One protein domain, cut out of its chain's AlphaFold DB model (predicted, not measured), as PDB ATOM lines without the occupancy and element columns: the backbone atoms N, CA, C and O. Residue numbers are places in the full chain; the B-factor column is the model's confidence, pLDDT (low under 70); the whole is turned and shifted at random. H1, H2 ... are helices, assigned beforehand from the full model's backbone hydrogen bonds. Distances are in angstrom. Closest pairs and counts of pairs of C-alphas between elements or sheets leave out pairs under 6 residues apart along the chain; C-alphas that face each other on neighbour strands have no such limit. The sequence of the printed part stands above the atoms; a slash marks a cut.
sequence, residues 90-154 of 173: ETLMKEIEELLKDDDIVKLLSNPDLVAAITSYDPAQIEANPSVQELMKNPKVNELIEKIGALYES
ATOM      1  N   GLU A  90     145.675 109.017 142.412       85.75
ATOM      2  CA  GLU A  90     144.381 108.931 141.718       85.75
ATOM      3  C   GLU A  90     143.297 109.832 142.343       85.75
ATOM      4  O   GLU A  90     142.420 110.333 141.639       85.75
ATOM      5  N   THR A  91     143.350 110.061 143.660       86.62
ATOM      6  CA  THR A  91     142.371 110.917 144.350       86.62
ATOM      7  C   THR A  91     142.568 112.375 143.957       86.62
ATOM      8  O   THR A  91     141.607 113.030 143.562       86.62
ATOM      9  N   LEU A  92     143.810 112.866 143.983       84.50
ATOM     10  CA  LEU A  92     144.119 114.241 143.582       84.50
ATOM     11  C   LEU A  92     143.828 114.472 142.095       84.50
ATOM     12  O   LEU A  92     143.260 115.501 141.741       84.50
ATOM     13  N   MET A  93     144.124 113.494 141.234       84.94
ATOM     14  CA  MET A  93     143.771 113.556 139.810       84.94
ATOM     15  C   MET A  93     142.261 113.692 139.582       84.94
ATOM     16  O   MET A  93     141.842 114.514 138.769       84.94
ATOM     17  N   LYS A  94     141.426 112.957 140.328       87.62
ATOM     18  CA  LYS A  94     139.961 113.115 140.250       87.62
ATOM     19  C   LYS A  94     139.504 114.498 140.696       87.62
ATOM     20  O   LYS A  94     138.620 115.070 140.066       87.62
ATOM     21  N   GLU A  95     140.103 115.047 141.745       86.31
ATOM     22  CA  GLU A  95     139.774 116.400 142.203       86.31
ATOM     23  C   GLU A  95     140.182 117.466 141.186       86.31
ATOM     24  O   GLU A  95     139.413 118.390 140.930       86.31
ATOM     25  N   ILE A  96     141.335 117.301 140.535       83.88
ATOM     26  CA  ILE A  96     141.768 118.143 139.414       83.88
ATOM     27  C   ILE A  96     140.772 118.054 138.254       83.88
ATOM     28  O   ILE A  96     140.345 119.081 137.733       83.88
ATOM     29  N   GLU A  97     140.345 116.850 137.866       85.25
ATOM     30  CA  GLU A  97     139.323 116.666 136.829       85.25
ATOM     31  C   GLU A  97     137.983 117.313 137.205       85.25
ATOM     32  O   GLU A  97     137.291 117.857 136.347       85.25
ATOM     33  N   GLU A  98     137.585 117.256 138.475       88.25
ATOM     34  CA  GLU A  98     136.392 117.945 138.971       88.25
ATOM     35  C   GLU A  98     136.543 119.466 138.961       88.25
ATOM     36  O   GLU A  98     135.570 120.172 138.682       88.25
ATOM     37  N   LEU A  99     137.753 119.967 139.205       84.81
ATOM     38  CA  LEU A  99     138.101 121.375 139.068       84.81
ATOM     39  C   LEU A  99     137.987 121.832 137.607       84.81
ATOM     40  O   LEU A  99     137.419 122.881 137.326       84.81
ATOM     41  N   LEU A 100     138.464 121.008 136.671       84.38
ATOM     42  CA  LEU A 100     138.412 121.260 135.226       84.38
ATOM     43  C   LEU A 100     137.001 121.147 134.627       84.38
ATOM     44  O   LEU A 100     136.796 121.512 133.473       84.38
ATOM     45  N   LYS A 101     136.008 120.665 135.385       87.56
ATOM     46  CA  LYS A 101     134.584 120.747 134.998       87.56
ATOM     47  C   LYS A 101     133.968 122.111 135.311       87.56
ATOM     48  O   LYS A 101     132.828 122.357 134.925       87.56
ATOM     49  N   ASP A 102     134.675 122.961 136.049       87.56
ATOM     50  CA  ASP A 102     134.226 124.296 136.417       87.56
ATOM     51  C   ASP A 102     134.632 125.301 135.327       87.56
ATOM     52  O   ASP A 102     135.816 125.572 135.118       87.56
ATOM     53  N   ASP A 103     133.645 125.841 134.605       85.38
ATOM     54  CA  ASP A 103     133.874 126.752 133.475       85.38
ATOM     55  C   ASP A 103     134.676 128.001 133.870       85.38
ATOM     56  O   ASP A 103     135.415 128.547 133.050       85.38
ATOM     57  N   ASP A 104     134.536 128.475 135.110       86.88
ATOM     58  CA  ASP A 104     135.238 129.672 135.570       86.88
ATOM     59  C   ASP A 104     136.717 129.374 135.845       86.88
ATOM     60  O   ASP A 104     137.586 130.172 135.486       86.88
ATOM     61  N   ILE A 105     137.019 128.181 136.368       84.75
ATOM     62  CA  ILE A 105     138.396 127.691 136.512       84.75
ATOM     63  C   ILE A 105     139.037 127.495 135.137       84.75
ATOM     64  O   ILE A 105     140.132 127.995 134.899       84.75
ATOM     65  N   VAL A 106     138.357 126.830 134.199       84.12
ATOM     66  CA  VAL A 106     138.902 126.582 132.851       84.12
ATOM     67  C   VAL A 106     139.207 127.890 132.117       84.12
ATOM     68  O   VAL A 106     140.244 128.003 131.458       84.12
ATOM     69  N   LYS A 107     138.347 128.908 132.250       86.38
ATOM     70  CA  LYS A 107     138.606 130.243 131.686       86.38
ATOM     71  C   LYS A 107     139.841 130.896 132.293       86.38
ATOM     72  O   LYS A 107     140.638 131.458 131.547       86.38
ATOM     73  N   LEU A 108     140.007 130.813 133.614       83.69
ATOM     74  CA  LEU A 108     141.188 131.342 134.295       83.69
ATOM     75  C   LEU A 108     142.461 130.624 133.845       83.69
ATOM     76  O   LEU A 108     143.442 131.282 133.518       83.69
ATOM     77  N   LEU A 109     142.427 129.295 133.746       81.19
ATOM     78  CA  LEU A 109     143.554 128.474 133.289       81.19
ATOM     79  C   LEU A 109     143.921 128.706 131.822       81.19
ATOM     80  O   LEU A 109     145.075 128.547 131.438       81.19
ATOM     81  N   SER A 110     142.955 129.131 131.009       82.94
ATOM     82  CA  SER A 110     143.196 129.531 129.621       82.94
ATOM     83  C   SER A 110     143.875 130.901 129.505       82.94
ATOM     84  O   SER A 110     144.223 131.312 128.397       82.94
ATOM     85  N   ASN A 111     144.047 131.634 130.614       85.31
ATOM     86  CA  ASN A 111     144.674 132.946 130.600       85.31
ATOM     87  C   ASN A 111     146.202 132.811 130.426       85.31
ATOM     88  O   ASN A 111     146.872 132.265 131.307       85.31
ATOM     89  N   PRO A 112     146.787 133.331 129.330       82.38
ATOM     90  CA  PRO A 112     148.225 133.229 129.091       82.38
ATOM     91  C   PRO A 112     149.063 133.930 130.164       82.38
ATOM     92  O   PRO A 112     150.170 133.475 130.445       82.38
ATOM     93  N   ASP A 113     148.545 134.987 130.799       83.94
ATOM     94  CA  ASP A 113     149.260 135.701 131.863       83.94
ATOM     95  C   ASP A 113     149.393 134.842 133.123       83.94
ATOM     96  O   ASP A 113     150.415 134.880 133.806       83.94
ATOM     97  N   LEU A 114     148.364 134.043 133.423       83.38
ATOM     98  CA  LEU A 114     148.405 133.075 134.511       83.38
ATOM     99  C   LEU A 114     149.478 132.021 134.215       83.38
ATOM    100  O   LEU A 114     150.381 131.825 135.023       83.38
ATOM    101  N   VAL A 115     149.431 131.411 133.027       81.50
ATOM    102  CA  VAL A 115     150.413 130.402 132.598       81.50
ATOM    103  C   VAL A 115     151.840 130.958 132.630       81.50
ATOM    104  O   VAL A 115     152.748 130.282 133.111       81.50
ATOM    105  N   ALA A 116     152.054 132.191 132.172       82.12
ATOM    106  CA  ALA A 116     153.358 132.847 132.206       82.12
ATOM    107  C   ALA A 116     153.865 133.052 133.641       82.12
ATOM    108  O   ALA A 116     155.012 132.716 133.929       82.12
ATOM    109  N   ALA A 117     153.016 133.533 134.555       80.81
ATOM    110  CA  ALA A 117     153.389 133.705 135.959       80.81
ATOM    111  C   ALA A 117     153.770 132.365 136.610       80.81
ATOM    112  O   ALA A 117     154.796 132.269 137.275       80.81
ATOM    113  N   ILE A 118     153.019 131.299 136.340       75.88
ATOM    114  CA  ILE A 118     153.289 129.968 136.897       75.88
ATOM    115  C   ILE A 118     154.581 129.376 136.328       75.88
ATOM    116  O   ILE A 118     155.455 128.932 137.066       75.88
ATOM    117  N   THR A 119     154.727 129.394 135.004       76.38
ATOM    118  CA  THR A 119     155.906 128.845 134.310       76.38
ATOM    119  C   THR A 119     157.165 129.679 134.529       76.38
ATOM    120  O   THR A 119     158.269 129.213 134.245       76.38
ATOM    121  N   SER A 120     157.024 130.898 135.057       80.31
ATOM    122  CA  SER A 120     158.155 131.714 135.486       80.31
ATOM    123  C   SER A 120     158.804 131.211 136.776       80.31
ATOM    124  O   SER A 120     159.944 131.593 137.032       80.31
ATOM    125  N   TYR A 121     158.140 130.329 137.537       73.75
ATOM    126  CA  TYR A 121     158.588 129.840 138.847       73.75
ATOM    127  C   TYR A 121     158.920 130.973 139.842       73.75
ATOM    128  O   TYR A 121     159.740 130.785 140.733       73.75
ATOM    129  N   ASP A 122     158.318 132.153 139.665       79.06
ATOM    130  CA  ASP A 122     158.572 133.355 140.462       79.06
ATOM    131  C   ASP A 122     157.374 133.621 141.399       79.06
ATOM    132  O   ASP A 122     156.283 133.973 140.926       79.06
ATOM    133  N   PRO A 123     157.546 133.459 142.725       72.81
ATOM    134  CA  PRO A 123     156.492 133.713 143.702       72.81
ATOM    135  C   PRO A 123     155.937 135.138 143.629       72.81
ATOM    136  O   PRO A 123     154.727 135.324 143.749       72.81
ATOM    137  N   ALA A 124     156.782 136.143 143.379       79.44
ATOM    138  CA  ALA A 124     156.351 137.535 143.318       79.44
ATOM    139  C   ALA A 124     155.445 137.785 142.102       79.44
ATOM    140  O   ALA A 124     154.442 138.494 142.209       79.44
ATOM    141  N   GLN A 125     155.750 137.159 140.960       80.44
ATOM    142  CA  GLN A 125     154.897 137.211 139.763       80.44
ATOM    143  C   GLN A 125     153.548 136.532 139.997       80.44
ATOM    144  O   GLN A 125     152.520 137.016 139.527       80.44
ATOM    145  N   ILE A 126     153.540 135.420 140.729       79.00
ATOM    146  CA  ILE A 126     152.325 134.661 141.036       79.00
ATOM    147  C   ILE A 126     151.424 135.441 141.991       79.00
ATOM    148  O   ILE A 126     150.234 135.589 141.717       79.00
ATOM    149  N   GLU A 127     151.974 136.005 143.065       79.50
ATOM    150  CA  GLU A 127     151.204 136.808 144.021       79.50
ATOM    151  C   GLU A 127     150.638 138.089 143.400       79.50
ATOM    152  O   GLU A 127     149.498 138.487 143.677       79.50
ATOM    153  N   ALA A 128     151.418 138.727 142.527       83.12
ATOM    154  CA  ALA A 128     150.994 139.922 141.816       83.12
ATOM    155  C   ALA A 128     149.945 139.633 140.726       83.12
ATOM    156  O   ALA A 128     149.292 140.566 140.250       83.12
ATOM    157  N   ASN A 129     149.752 138.371 140.321       85.12
ATOM    158  CA  ASN A 129     148.862 138.028 139.220       85.12
ATOM    159  C   ASN A 129     147.379 138.016 139.658       85.12
ATOM    160  O   ASN A 129     146.981 137.235 140.526       85.12
ATOM    161  N   PRO A 130     146.504 138.818 139.025       87.00
ATOM    162  CA  PRO A 130     145.093 138.886 139.403       87.00
ATOM    163  C   PRO A 130     144.334 137.577 139.140       87.00
ATOM    164  O   PRO A 130     143.425 137.243 139.897       87.00
ATOM    165  N   SER A 131     144.723 136.802 138.123       86.44
ATOM    166  CA  SER A 131     144.088 135.512 137.811       86.44
ATOM    167  C   SER A 131     144.378 134.472 138.892       86.44
ATOM    168  O   SER A 131     143.509 133.672 139.228       86.44
ATOM    169  N   VAL A 132     145.576 134.515 139.484       83.31
ATOM    170  CA  VAL A 132     145.942 133.685 140.642       83.31
ATOM    171  C   VAL A 132     145.058 134.036 141.840       83.31
ATOM    172  O   VAL A 132     144.496 133.152 142.487       83.31
ATOM    173  N   GLN A 133     144.870 135.331 142.104       85.94
ATOM    174  CA  GLN A 133     144.001 135.801 143.188       85.94
ATOM    175  C   GLN A 133     142.532 135.416 142.970       85.94
ATOM    176  O   GLN A 133     141.810 135.169 143.936       85.94
ATOM    177  N   GLU A 134     142.063 135.372 141.723       87.38
ATOM    178  CA  GLU A 134     140.723 134.877 141.394       87.38
ATOM    179  C   GLU A 134     140.600 133.367 141.593       87.38
ATOM    180  O   GLU A 134     139.614 132.923 142.182       87.38
ATOM    181  N   LEU A 135     141.621 132.591 141.217       83.69
ATOM    182  CA  LEU A 135     141.656 131.148 141.466       83.69
ATOM    183  C   LEU A 135     141.582 130.840 142.969       83.69
ATOM    184  O   LEU A 135     140.812 129.981 143.390       83.69
ATOM    185  N   MET A 136     142.309 131.607 143.785       83.12
ATOM    186  CA  MET A 136     142.329 131.486 145.250       83.12
ATOM    187  C   MET A 136     140.998 131.813 145.925       83.12
ATOM    188  O   MET A 136     140.772 131.435 147.072       83.12
ATOM    189  N   LYS A 137     140.083 132.510 145.246       87.50
ATOM    190  CA  LYS A 137     138.727 132.717 145.775       87.50
ATOM    191  C   LYS A 137     137.859 131.470 145.619       87.50
ATOM    192  O   LYS A 137     136.812 131.390 146.261       87.50
ATOM    193  N   ASN A 138     138.259 130.509 144.784       86.56
ATOM    194  CA  ASN A 138     137.509 129.281 144.592       86.56
ATOM    195  C   ASN A 138     137.781 128.305 145.758       86.56
ATOM    196  O   ASN A 138     138.932 127.943 146.009       86.56
ATOM    197  N   PRO A 139     136.747 127.843 146.483       86.69
ATOM    198  CA  PRO A 139     136.936 126.945 147.621       86.69
ATOM    199  C   PRO A 139     137.541 125.596 147.218       86.69
ATOM    200  O   PRO A 139     138.370 125.074 147.954       86.69
ATOM    201  N   LYS A 140     137.209 125.068 146.032       85.44
ATOM    202  CA  LYS A 140     137.754 123.786 145.561       85.44
ATOM    203  C   LYS A 140     139.260 123.865 145.310       85.44
ATOM    204  O   LYS A 140     139.975 122.902 145.551       85.44
ATOM    205  N   VAL A 141     139.738 125.020 144.840       84.31
ATOM    206  CA  VAL A 141     141.174 125.280 144.663       84.31
ATOM    207  C   VAL A 141     141.874 125.249 146.015       84.31
ATOM    208  O   VAL A 141     142.877 124.561 146.154       84.31
ATOM    209  N   ASN A 142     141.333 125.950 147.016       85.06
ATOM    210  CA  ASN A 142     141.920 125.962 148.357       85.06
ATOM    211  C   ASN A 142     141.955 124.562 148.981       85.06
ATOM    212  O   ASN A 142     142.994 124.161 149.495       85.06
ATOM    213  N   GLU A 143     140.864 123.797 148.879       86.50
ATOM    214  CA  GLU A 143     140.820 122.412 149.367       86.50
ATOM    215  C   GLU A 143     141.884 121.534 148.699       86.50
ATOM    216  O   GLU A 143     142.531 120.718 149.356       86.50
ATOM    217  N   LEU A 144     142.091 121.710 147.393       82.94
ATOM    218  CA  LEU A 144     143.092 120.958 146.649       82.94
ATOM    219  C   LEU A 144     144.520 121.347 147.062       82.94
ATOM    220  O   LEU A 144     145.352 120.462 147.254       82.94
ATOM    221  N   ILE A 145     144.794 122.642 147.269       82.00
ATOM    222  CA  ILE A 145     146.079 123.127 147.805       82.00
ATOM    223  C   ILE A 145     146.339 122.527 149.191       82.00
ATOM    224  O   ILE A 145     147.426 122.008 149.431       82.00
ATOM    225  N   GLU A 146     145.347 122.540 150.085       84.44
ATOM    226  CA  GLU A 146     145.476 121.962 151.428       84.44
ATOM    227  C   GLU A 146     145.783 120.461 151.381       84.44
ATOM    228  O   GLU A 146     146.658 119.988 152.105       84.44
ATOM    229  N   LYS A 147     145.115 119.699 150.505       84.38
ATOM    230  CA  LYS A 147     145.358 118.253 150.358       84.38
ATOM    231  C   LYS A 147     146.741 117.948 149.803       84.38
ATOM    232  O   LYS A 147     147.403 117.031 150.288       84.38
ATOM    233  N   ILE A 148     147.183 118.710 148.805       80.50
ATOM    234  CA  ILE A 148     148.540 118.610 148.261       80.50
ATOM    235  C   ILE A 148     149.562 118.937 149.356       80.50
ATOM    236  O   ILE A 148     150.566 118.235 149.492       80.50
ATOM    237  N   GLY A 149     149.282 119.948 150.180       79.00
ATOM    238  CA  GLY A 149     150.156 120.323 151.280       79.00
ATOM    239  C   GLY A 149     150.253 119.276 152.375       79.00
ATOM    240  O   GLY A 149     151.358 118.900 152.765       79.00
ATOM    241  N   ALA A 150     149.118 118.714 152.781       81.50
ATOM    242  CA  ALA A 150     149.074 117.606 153.725       81.50
ATOM    243  C   ALA A 150     149.824 116.370 153.196       81.50
ATOM    244  O   ALA A 150     150.484 115.673 153.968       81.50
ATOM    245  N   LEU A 151     149.773 116.107 151.881       75.62
ATOM    246  CA  LEU A 151     150.531 115.023 151.257       75.62
ATOM    247  C   LEU A 151     152.044 115.234 151.425       75.62
ATOM    248  O   LEU A 151     152.756 114.305 151.798       75.62
ATOM    249  N   TYR A 152     152.530 116.455 151.210       69.88
ATOM    250  CA  TYR A 152     153.943 116.797 151.391       69.88
ATOM    251  C   TYR A 152     154.377 116.707 152.863       69.88
ATOM    252  O   TYR A 152     155.415 116.127 153.183       69.88
ATOM    253  N   GLU A 153     153.547 117.207 153.778       72.00
ATOM    254  CA  GLU A 153     153.815 117.165 155.219       72.00
ATOM    255  C   GLU A 153     153.858 115.722 155.747       72.00
ATOM    256  O   GLU A 153     154.730 115.370 156.540       72.00
ATOM    257  N   SER A 154     152.981 114.853 155.233       67.38
ATOM    258  CA  SER A 154     152.965 113.430 155.580       67.38
ATOM    259  C   SER A 154     154.199 112.654 155.097       67.38
ATOM    260  O   SER A 154     154.530 111.633 155.697       67.38
TER     261      SER A 154
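AT A GLANCE: This is residues 90 to 154 of the 173 residues of an uncharacterized protein of Candidatus Omnitrophica bacterium CG12_big_fil_rev_8_21_14_0_65_50_5 (UniProt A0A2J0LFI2). An arch of six helices is made by a chain that goes out through H1, H2 and H3 and folds back through H4, H5 and H6, with H6 beside H1, H5 against H2 and H4 beside H3. H1 and H6 form one leg, the H3 and H4 hairpin the other; the last residues of H6, 149 to 154, stick out. The printed part has 65 residues, with H1 to H6 in chain order and no named strand: all helix. It is compact, with a radius of gyration of the C-alphas of 12.3 A and spans of 29 by 28 by 19 A.

HOW THE PARTS SIT: Start at H1, residues 90 to 99, which touches H6, residues 139 to 154, at a shallow tilt of 20 degrees, opposite ways; their closest C-alphas, Leu 99 and Lys 140, are 6.9 A apart. Next, H2, residues 103 to 109, touches H5, residues 130 to 135, at a steep tilt of 46 degrees, opposite ways, closest at C-alphas 108 and 131, 6.2 A. H3, residues 112 to 119, and H4, residues 123 to 128, touch as a hairpin at a shallow tilt of 24 degrees, opposite ways, closest at C-alphas 117 and 126, 5.3 A. H3 and H5 only just touch, with 3 pairs of C-alphas within 8 A, the closest being 114 and 131, 6.0 A. H1 is apart from H3, H4 and H5. In all six helices every O i to N i+4 pair is within hydrogen-bond range.

IN THESE COORDINATES: Find C-alpha 90 at (144.381, 108.931, 141.718); from there H1 runs 14.2 A to C-alpha 99. H2 measures 9.8 A, H3 10.3 A, H4 8.5 A and H5 8.7 A. From C-alpha 139 at (136.936, 126.945, 147.621), H6 runs 22.4 A to C-alpha 154 at (152.965, 113.430, 155.580).

THE WHOLE: Look at Pro 112 and Ser 154, whose C-alphas are the two farthest apart, 33.4 A. The printed part has no cut, and its five links are tight. Mean pLDDT of the printed part is 82.7; residues 152 and 154 are under 70.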